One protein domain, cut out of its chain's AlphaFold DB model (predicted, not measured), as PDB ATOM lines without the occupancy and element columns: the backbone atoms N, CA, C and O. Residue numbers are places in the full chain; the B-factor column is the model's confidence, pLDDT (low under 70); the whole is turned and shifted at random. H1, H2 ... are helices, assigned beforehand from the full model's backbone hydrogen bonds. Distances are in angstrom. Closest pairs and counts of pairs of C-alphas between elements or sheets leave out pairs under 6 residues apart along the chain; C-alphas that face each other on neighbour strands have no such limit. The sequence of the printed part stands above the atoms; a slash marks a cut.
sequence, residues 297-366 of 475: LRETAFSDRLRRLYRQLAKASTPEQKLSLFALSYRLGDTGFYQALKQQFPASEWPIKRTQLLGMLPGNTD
ATOM      1  N   LEU A 297      18.682  69.048 -41.521       49.62
ATOM      2  CA  LEU A 297      19.702  69.183 -40.462       49.62
ATOM      3  C   LEU A 297      19.123  69.209 -39.030       49.62
ATOM      4  O   LEU A 297      19.843  69.004 -38.055       49.62
ATOM      5  N   ARG A 298      17.820  69.470 -38.871       53.75
ATOM      6  CA  ARG A 298      17.115  69.555 -37.579       53.75
ATOM      7  C   ARG A 298      16.379  68.260 -37.206       53.75
ATOM      8  O   ARG A 298      15.872  68.187 -36.083       53.75
ATOM      9  N   GLU A 299      16.367  67.255 -38.084       62.06
ATOM     10  CA  GLU A 299      15.717  65.948 -37.883       62.06
ATOM     11  C   GLU A 299      16.457  65.042 -36.884       62.06
ATOM     12  O   GLU A 299      15.828  64.260 -36.168       62.06
ATOM     13  N   THR A 300      17.783  65.173 -36.781       72.25
ATOM     14  CA  THR A 300      18.650  64.239 -36.035       72.25
ATOM     15  C   THR A 300      18.245  64.075 -34.572       72.25
ATOM     16  O   THR A 300      18.107  62.956 -34.094       72.25
ATOM     17  N   ALA A 301      17.942  65.173 -33.874       79.25
ATOM     18  CA  ALA A 301      17.573  65.124 -32.459       79.25
ATOM     19  C   ALA A 301      16.254  64.373 -32.191       79.25
ATOM     20  O   ALA A 301      16.123  63.723 -31.151       79.25
ATOM     21  N   PHE A 302      15.279  64.460 -33.106       85.69
ATOM     22  CA  PHE A 302      14.016  63.724 -32.987       85.69
ATOM     23  C   PHE A 302      14.235  62.239 -33.270       85.69
ATOM     24  O   PHE A 302      13.806  61.400 -32.477       85.69
ATOM     25  N   SER A 303      14.988  61.924 -34.327       85.75
ATOM     26  CA  SER A 303      15.388  60.559 -34.670       85.75
ATOM     27  C   SER A 303      16.168  59.893 -33.534       85.75
ATOM     28  O   SER A 303      15.828  58.789 -33.120       85.75
ATOM     29  N   ASP A 304      17.152  60.575 -32.947       86.06
ATOM     30  CA  ASP A 304      17.933  60.056 -31.821       86.06
ATOM     31  C   ASP A 304      17.057  59.771 -30.596       86.06
ATOM     32  O   ASP A 304      17.239  58.758 -29.914       86.06
ATOM     33  N   ARG A 305      16.085  60.649 -30.307       88.19
ATOM     34  CA  ARG A 305      15.160  60.448 -29.186       88.19
ATOM     35  C   ARG A 305      14.194  59.293 -29.449       88.19
ATOM     36  O   ARG A 305      13.982  58.495 -28.540       88.19
ATOM     37  N   LEU A 306      13.694  59.146 -30.677       90.81
ATOM     38  CA  LEU A 306      12.885  57.996 -31.097       90.81
ATOM     39  C   LEU A 306      13.651  56.680 -30.956       90.81
ATOM     40  O   LEU A 306      13.131  55.744 -30.355       90.81
ATOM     41  N   ARG A 307      14.906  56.612 -31.426       89.62
ATOM     42  CA  ARG A 307      15.754  55.417 -31.265       89.62
ATOM     43  C   ARG A 307      15.904  55.036 -29.794       89.62
ATOM     44  O   ARG A 307      15.711  53.878 -29.428       89.62
ATOM     45  N   ARG A 308      16.219  56.011 -28.927       89.56
ATOM     46  CA  ARG A 308      16.323  55.780 -27.475       89.56
ATOM     47  C   ARG A 308      15.013  55.259 -26.890       89.56
ATOM     48  O   ARG A 308      15.046  54.299 -26.124       89.56
ATOM     49  N   LEU A 309      13.884  55.846 -27.285       90.56
ATOM     50  CA  LEU A 309      12.562  55.434 -26.824       90.56
ATOM     51  C   LEU A 309      12.221  54.005 -27.261       90.56
ATOM     52  O   LEU A 309      11.853  53.185 -26.425       90.56
ATOM     53  N   TYR A 310      12.418  53.661 -28.534       90.62
ATOM     54  CA  TYR A 310      12.177  52.302 -29.023       90.62
ATOM     55  C   TYR A 310      13.052  51.269 -28.315       90.62
ATOM     56  O   TYR A 310      12.553  50.218 -27.915       90.62
ATOM     57  N   ARG A 311      14.331  51.581 -28.074       88.81
ATOM     58  CA  ARG A 311      15.220  50.720 -27.278       88.81
ATOM     59  C   ARG A 311      14.754  50.578 -25.828       88.81
ATOM     60  O   ARG A 311      14.873  49.495 -25.262       88.81
ATOM     61  N   GLN A 312      14.246  51.646 -25.209       89.88
ATOM     62  CA  GLN A 312      13.711  51.597 -23.847       89.88
ATOM     63  C   GLN A 312      12.471  50.704 -23.773       89.88
ATOM     64  O   GLN A 312      12.431  49.809 -22.931       89.88
ATOM     65  N   LEU A 313      11.509  50.896 -24.678       88.62
ATOM     66  CA  LEU A 313      10.302  50.070 -24.761       88.62
ATOM     67  C   LEU A 313      10.651  48.600 -25.010       88.62
ATOM     68  O   LEU A 313      10.067  47.707 -24.396       88.62
ATOM     69  N   ALA A 314      11.671  48.342 -25.831       87.88
ATOM     70  CA  ALA A 314      12.121  46.993 -26.129       87.88
ATOM     71  C   ALA A 314      12.582  46.222 -24.882       87.88
ATOM     72  O   ALA A 314      12.408  45.010 -24.844       87.88
ATOM     73  N   LYS A 315      13.113  46.880 -23.839       87.12
ATOM     74  CA  LYS A 315      13.601  46.194 -22.624       87.12
ATOM     75  C   LYS A 315      12.516  45.392 -21.900       87.12
ATOM     76  O   LYS A 315      12.815  44.315 -21.400       87.12
ATOM     77  N   ALA A 316      11.286  45.902 -21.870       85.69
ATOM     78  CA  ALA A 316      10.146  45.279 -21.192       85.69
ATOM     79  C   ALA A 316       9.166  44.587 -22.163       85.69
ATOM     80  O   ALA A 316       8.074  44.197 -21.768       85.69
ATOM     81  N   SER A 317       9.541  44.459 -23.439       88.19
ATOM     82  CA  SER A 317       8.676  43.932 -24.498       88.19
ATOM     83  C   SER A 317       8.904  42.441 -24.757       88.19
ATOM     84  O   SER A 317       9.997  41.912 -24.542       88.19
ATOM     85  N   THR A 318       7.887  41.777 -25.308       88.75
ATOM     86  CA  THR A 318       8.004  40.410 -25.851       88.75
ATOM     87  C   THR A 318       9.013  40.349 -27.009       88.75
ATOM     88  O   THR A 318       9.276  41.379 -27.644       88.75
ATOM     89  N   PRO A 319       9.590  39.174 -27.331       83.06
ATOM     90  CA  PRO A 319      10.499  39.025 -28.467       83.06
ATOM     91  C   PRO A 319       9.929  39.585 -29.778       83.06
ATOM     92  O   PRO A 319      10.616  40.340 -30.458       83.06
ATOM     93  N   GLU A 320       8.666  39.309 -30.096       83.19
ATOM     94  CA  GLU A 320       7.977  39.758 -31.315       83.19
ATOM     95  C   GLU A 320       7.831  41.289 -31.364       83.19
ATOM     96  O   GLU A 320       8.058  41.932 -32.396       83.19
ATOM     97  N   GLN A 321       7.509  41.902 -30.223       85.50
ATOM     98  CA  GLN A 321       7.453  43.358 -30.087       85.50
ATOM     99  C   GLN A 321       8.843  43.990 -30.222       85.50
ATOM    100  O   GLN A 321       8.973  45.024 -30.877       85.50
ATOM    101  N   LYS A 322       9.898  43.362 -29.681       86.25
ATOM    102  CA  LYS A 322      11.285  43.822 -29.874       86.25
ATOM    103  C   LYS A 322      11.663  43.846 -31.357       86.25
ATOM    104  O   LYS A 322      12.283  44.814 -31.791       86.25
ATOM    105  N   LEU A 323      11.254  42.837 -32.137       84.25
ATOM    106  CA  LEU A 323      11.495  42.812 -33.587       84.25
ATOM    107  C   LEU A 323      10.790  43.981 -34.296       84.25
ATOM    108  O   LEU A 323      11.383  44.661 -35.134       84.25
ATOM    109  N   SER A 324       9.544  44.260 -33.906       85.50
ATOM    110  CA  SER A 324       8.757  45.376 -34.448       85.50
ATOM    111  C   SER A 324       9.381  46.740 -34.115       85.50
ATOM    112  O   SER A 324       9.520  47.599 -34.986       85.50
ATOM    113  N   LEU A 325       9.822  46.929 -32.868       86.00
ATOM    114  CA  LEU A 325      10.507  48.144 -32.414       86.00
ATOM    115  C   LEU A 325      11.866  48.327 -33.099       86.00
ATOM    116  O   LEU A 325      12.246  49.454 -33.425       86.00
ATOM    117  N   PHE A 326      12.583  47.233 -33.364       86.19
ATOM    118  CA  PHE A 326      13.795  47.276 -34.171       86.19
ATOM    119  C   PHE A 326      13.504  47.792 -35.581       86.19
ATOM    120  O   PHE A 326      14.188  48.709 -36.028       86.19
ATOM    121  N   ALA A 327      12.481  47.268 -36.262       83.69
ATOM    122  CA  ALA A 327      12.151  47.696 -37.622       83.69
ATOM    123  C   ALA A 327      11.869  49.209 -37.701       83.69
ATOM    124  O   ALA A 327      12.287  49.874 -38.650       83.69
ATOM    125  N   LEU A 328      11.222  49.771 -36.675       82.56
ATOM    126  CA  LEU A 328      10.999  51.213 -36.551       82.56
ATOM    127  C   LEU A 328      12.299  51.991 -36.299       82.56
ATOM    128  O   LEU A 328      12.517  53.026 -36.923       82.56
ATOM    129  N   SER A 329      13.177  51.496 -35.423       82.50
ATOM    130  CA  SER A 329      14.459  52.151 -35.124       82.50
ATOM    131  C   SER A 329      15.450  52.074 -36.288       82.50
ATOM    132  O   SER A 329      16.190  53.022 -36.549       82.50
ATOM    133  N   TYR A 330      15.452  50.971 -37.037       79.69
ATOM    134  CA  TYR A 330      16.363  50.769 -38.160       79.69
ATOM    135  C   TYR A 330      16.098  51.753 -39.302       79.69
ATOM    136  O   TYR A 330      17.040  52.272 -39.895       79.69
ATOM    137  N   ARG A 331      14.828  52.117 -39.540       76.06
ATOM    138  CA  ARG A 331      14.459  53.204 -40.469       76.06
ATOM    139  C   ARG A 331      15.078  54.552 -40.089       76.06
ATOM    140  O   ARG A 331      15.217  55.418 -40.942       76.06
ATOM    141  N   LEU A 332      15.467  54.722 -38.826       72.38
ATOM    142  CA  LEU A 332      16.167  55.903 -38.326       72.38
ATOM    143  C   LEU A 332      17.697  55.757 -38.396       72.38
ATOM    144  O   LEU A 332      18.393  56.608 -37.848       72.38
ATOM    145  N   GLY A 333      18.229  54.693 -39.009       76.50
ATOM    146  CA  GLY A 333      19.664  54.405 -39.104       76.50
ATOM    147  C   GLY A 333      20.257  53.703 -37.877       76.50
ATOM    148  O   GLY A 333      21.470  53.729 -37.682       76.50
ATOM    149  N   ASP A 334      19.430  53.101 -37.017       81.69
ATOM    150  CA  ASP A 334      19.890  52.471 -35.778       81.69
ATOM    151  C   ASP A 334      20.447  51.050 -35.974       81.69
ATOM    152  O   ASP A 334      19.794  50.044 -35.685       81.69
ATOM    153  N   THR A 335      21.694  50.959 -36.424       83.69
ATOM    154  CA  THR A 335      22.417  49.681 -36.530       83.69
ATOM    155  C   THR A 335      22.828  49.116 -35.165       83.69
ATOM    156  O   THR A 335      22.932  47.899 -35.005       83.69
ATOM    157  N   GLY A 336      23.015  49.967 -34.152       85.00
ATOM    158  CA  GLY A 336      23.414  49.543 -32.805       85.00
ATOM    159  C   GLY A 336      22.334  48.730 -32.087       85.00
ATOM    160  O   GLY A 336      22.648  47.809 -31.332       85.00
ATOM    161  N   PHE A 337      21.054  49.005 -32.355       86.06
ATOM    162  CA  PHE A 337      19.966  48.196 -31.801       86.06
ATOM    163  C   PHE A 337      19.984  46.766 -32.363       86.06
ATOM    164  O   PHE A 337      19.753  45.821 -31.615       86.06
ATOM    165  N   TYR A 338      20.361  46.571 -33.631       87.00
ATOM    166  CA  TYR A 338      20.513  45.226 -34.194       87.00
ATOM    167  C   TYR A 338      21.535  44.384 -33.420       87.00
ATOM    168  O   TYR A 338      21.262  43.241 -33.062       87.00
ATOM    169  N   GLN A 339      22.695  44.968 -33.102       86.62
ATOM    170  CA  GLN A 339      23.745  44.292 -32.333       86.62
ATOM    171  C   GLN A 339      23.275  43.928 -30.921       86.62
ATOM    172  O   GLN A 339      23.473  42.798 -30.476       86.62
ATOM    173  N   ALA A 340      22.606  44.860 -30.236       87.62
ATOM    174  CA  ALA A 340      22.056  44.616 -28.904       87.62
ATOM    175  C   ALA A 340      20.939  43.559 -28.913       87.62
ATOM    176  O   ALA A 340      20.777  42.820 -27.943       87.62
ATOM    177  N   LEU A 341      20.159  43.483 -29.995       87.44
ATOM    178  CA  LEU A 341      19.123  42.472 -30.173       87.44
ATOM    179  C   LEU A 341      19.744  41.092 -30.417       87.44
ATOM    180  O   LEU A 341      19.351  40.136 -29.758       87.44
ATOM    181  N   LYS A 342      20.760  41.000 -31.285       88.50
ATOM    182  CA  LYS A 342      21.508  39.764 -31.567       88.50
ATOM    183  C   LYS A 342      22.044  39.096 -30.303       88.50
ATOM    184  O   LYS A 342      21.934  37.886 -30.164       88.50
ATOM    185  N   GLN A 343      22.592  39.881 -29.377       89.19
ATOM    186  CA  GLN A 343      23.153  39.375 -28.117       89.19
ATOM    187  C   GLN A 343      22.107  38.767 -27.166       89.19
ATOM    188  O   GLN A 343      22.478  38.044 -26.249       89.19
ATOM    189  N   GLN A 344      20.816  39.051 -27.363       87.44
ATOM    190  CA  GLN A 344      19.734  38.518 -26.526       87.44
ATOM    191  C   GLN A 344      19.221  37.153 -26.998       87.44
ATOM    192  O   GLN A 344      18.423  36.542 -26.290       87.44
ATOM    193  N   PHE A 345      19.641  36.683 -28.176       85.56
ATOM    194  CA  PHE A 345      19.226  35.395 -28.726       85.56
ATOM    195  C   PHE A 345      20.396  34.405 -28.753       85.56
ATOM    196  O   PHE A 345      21.531  34.801 -29.037       85.56
ATOM    197  N   PRO A 346      20.143  33.103 -28.519       88.94
ATOM    198  CA  PRO A 346      21.138  32.063 -28.744       88.94
ATOM    199  C   PRO A 346      21.655  32.073 -30.188       88.94
ATOM    200  O   PRO A 346      20.908  32.331 -31.136       88.94
ATOM    201  N   ALA A 347      22.928  31.715 -30.374       89.06
ATOM    202  CA  ALA A 347      23.555  31.673 -31.697       89.06
ATOM    203  C   ALA A 347      22.843  30.718 -32.677       89.06
ATOM    204  O   ALA A 347      22.837  30.973 -33.880       89.06
ATOM    205  N   SER A 348      22.217  29.652 -32.167       89.81
ATOM    206  CA  SER A 348      21.419  28.695 -32.946       89.81
ATOM    207  C   SER A 348      20.085  29.273 -33.437       89.81
ATOM    208  O   SER A 348      19.624  28.913 -34.517       89.81
ATOM    209  N   GLU A 349      19.470  30.180 -32.677       89.81
ATOM    210  CA  GLU A 349      18.155  30.758 -32.991       89.81
ATOM    211  C   GLU A 349      18.256  32.047 -33.813       89.81
ATOM    212  O   GLU A 349      17.331  32.404 -34.551       89.81
ATOM    213  N   TRP A 350      19.389  32.749 -33.716       90.31
ATOM    214  CA  TRP A 350      19.590  34.035 -34.376       90.31
ATOM    215  C   TRP A 350      19.364  34.017 -35.896       90.31
ATOM    216  O   TRP A 350      18.688  34.924 -36.378       90.31
ATOM    217  N   PRO A 351      19.832  33.024 -36.681       90.38
ATOM    218  CA  PRO A 351      19.586  33.004 -38.124       90.38
ATOM    219  C   PRO A 351      18.095  33.009 -38.487       90.38
ATOM    220  O   PRO A 351      17.702  33.689 -39.434       90.38
ATOM    221  N   ILE A 352      17.260  32.307 -37.712       89.31
ATOM    222  CA  ILE A 352      15.805  32.254 -37.919       89.31
ATOM    223  C   ILE A 352      15.194  33.622 -37.604       89.31
ATOM    224  O   ILE A 352      14.464  34.189 -38.421       89.31
ATOM    225  N   LYS A 353      15.544  34.194 -36.443       86.50
ATOM    226  CA  LYS A 353      15.053  35.514 -36.018       86.50
ATOM    227  C   LYS A 353      15.518  36.633 -36.945       86.50
ATOM    228  O   LYS A 353      14.733  37.523 -37.254       86.50
ATOM    229  N   ARG A 354      16.743  36.568 -37.464       89.75
ATOM    230  CA  ARG A 354      17.258  37.490 -38.480       89.75
ATOM    231  C   ARG A 354      16.427  37.447 -39.751       89.75
ATOM    232  O   ARG A 354      16.050  38.500 -40.247       89.75
ATOM    233  N   THR A 355      16.144  36.266 -40.294       87.50
ATOM    234  CA  THR A 355      15.341  36.162 -41.522       87.50
ATOM    235  C   THR A 355      13.955  36.774 -41.320       87.50
ATOM    236  O   THR A 355      13.498  37.544 -42.162       87.50
ATOM    237  N   GLN A 356      13.334  36.527 -40.163       85.88
ATOM    238  CA  GLN A 356      12.080  37.175 -39.777       85.88
ATOM    239  C   GLN A 356      12.223  38.707 -39.707       85.88
ATOM    240  O   GLN A 356      11.417  39.424 -40.293       85.88
ATOM    241  N   LEU A 357      13.269  39.209 -39.043       85.56
ATOM    242  CA  LEU A 357      13.563  40.640 -38.914       85.56
ATOM    243  C   LEU A 357      13.730  41.329 -40.267       85.56
ATOM    244  O   LEU A 357      13.120  42.369 -40.508       85.56
ATOM    245  N   LEU A 358      14.547  40.754 -41.148       85.75
ATOM    246  CA  LEU A 358      14.794  41.303 -42.478       85.75
ATOM    247  C   LEU A 358      13.512  41.303 -43.324       85.75
ATOM    248  O   LEU A 358      13.293  42.252 -44.070       85.75
ATOM    249  N   GLY A 359      12.639  40.303 -43.155       84.25
ATOM    250  CA  GLY A 359      11.332  40.242 -43.819       84.25
ATOM    251  C   GLY A 359      10.315  41.288 -43.341       84.25
ATOM    252  O   GLY A 359       9.395  41.619 -44.081       84.25
ATOM    253  N   MET A 360      10.474  41.841 -42.132       82.94
ATOM    254  CA  MET A 360       9.616  42.923 -41.615       82.94
ATOM    255  C   MET A 360      10.018  44.312 -42.133       82.94
ATOM    256  O   MET A 360       9.255  45.276 -42.000       82.94
ATOM    257  N   LEU A 361      11.225  44.450 -42.684       85.19
ATOM    258  CA  LEU A 361      11.707  45.716 -43.223       85.19
ATOM    259  C   LEU A 361      11.084  45.976 -44.608       85.19
ATOM    260  O   LEU A 361      10.944  45.049 -45.404       85.19
ATOM    261  N   PRO A 362      10.727  47.232 -44.941       79.44
ATOM    262  CA  PRO A 362      10.288  47.587 -46.289       79.44
ATOM    263  C   PRO A 362      11.305  47.167 -47.353       79.44
ATOM    264  O   PRO A 362      12.509  47.303 -47.133       79.44
ATOM    265  N   GLY A 363      10.838  46.746 -48.530       78.44
ATOM    266  CA  GLY A 363      11.710  46.228 -49.595       78.44
ATOM    267  C   GLY A 363      12.775  47.208 -50.112       78.44
ATOM    268  O   GLY A 363      13.787  46.775 -50.649       78.44
ATOM    269  N   ASN A 364      12.591  48.518 -49.912       79.12
ATOM    270  CA  ASN A 364      13.555  49.563 -50.281       79.12
ATOM    271  C   ASN A 364      14.600  49.869 -49.190       79.12
ATOM    272  O   ASN A 364      15.391  50.801 -49.336       79.12
ATOM    273  N   THR A 365      14.600  49.126 -48.086       84.75
ATOM    274  CA  THR A 365      15.511  49.349 -46.962       84.75
ATOM    275  C   THR A 365      16.930  48.883 -47.306       84.75
ATOM    276  O   THR A 365      17.117  47.771 -47.797       84.75
ATOM    277  N   ASP A 366      17.954  49.688 -47.001       87.12
ATOM    278  CA  ASP A 366      19.347  49.250 -47.149       87.12
ATOM    279  C   ASP A 366      19.685  48.183 -46.100       87.12
ATOM    280  O   ASP A 366      19.746  48.477 -44.908       87.12
TER     281      ASP A 366
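Overview. This is residues 297 to 366 of the 475 residues of an uncharacterized protein of Levilactobacillus brevis (UniProt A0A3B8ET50). H1, the longest helix, H2 and H3 run up and down nearly in line as a small three-helix bundle, their centres in a triangle, and H4 slants across H2 on the side away from H1. The 70 printed residues hold four named helices, H1 to H4 in chain order, and no named strand: all helix. The whole is compact, radius of gyration of the C-alphas 12.2 A, spanning 41 by 29 by 16 A.

Arrangement. H1, residues 300 to 315, and H2, residues 319 to 330, form a helical hairpin at 9 degrees; their closest C-alphas, Ala 314 and Lys 322, are 5.0 A apart. H2 and H3, residues 335 to 342, form another at 14 degrees, closest C-alphas Phe 326 and Phe 337, 6.7 A. H4, residues 350 to 360, touches residues 323 to 327 of H2 alone, at a steep tilt of 57 degrees, closest C-alphas Leu 323 and Leu 357, 6.1 A. H1 and H4 are apart. Every O i to N i+4 pair is within hydrogen-bond range in H1, H2 and H4, and 3 of 4 in H3.

Along the chain. H1 begins at C-alpha 300 (18.650, 64.239, -36.035) and measures 23.0 A, H2 16.3 A, H3 11.1 A and H4 15.2 A, ending at C-alpha 360 (9.616, 42.923, -41.615).

Size, cuts and confidence. The C-alphas farthest apart, Arg 298 and Ser 348, are 41.3 A apart. The printed part has no cut, no link is long, and residues 297 to 299 have pLDDT under 70.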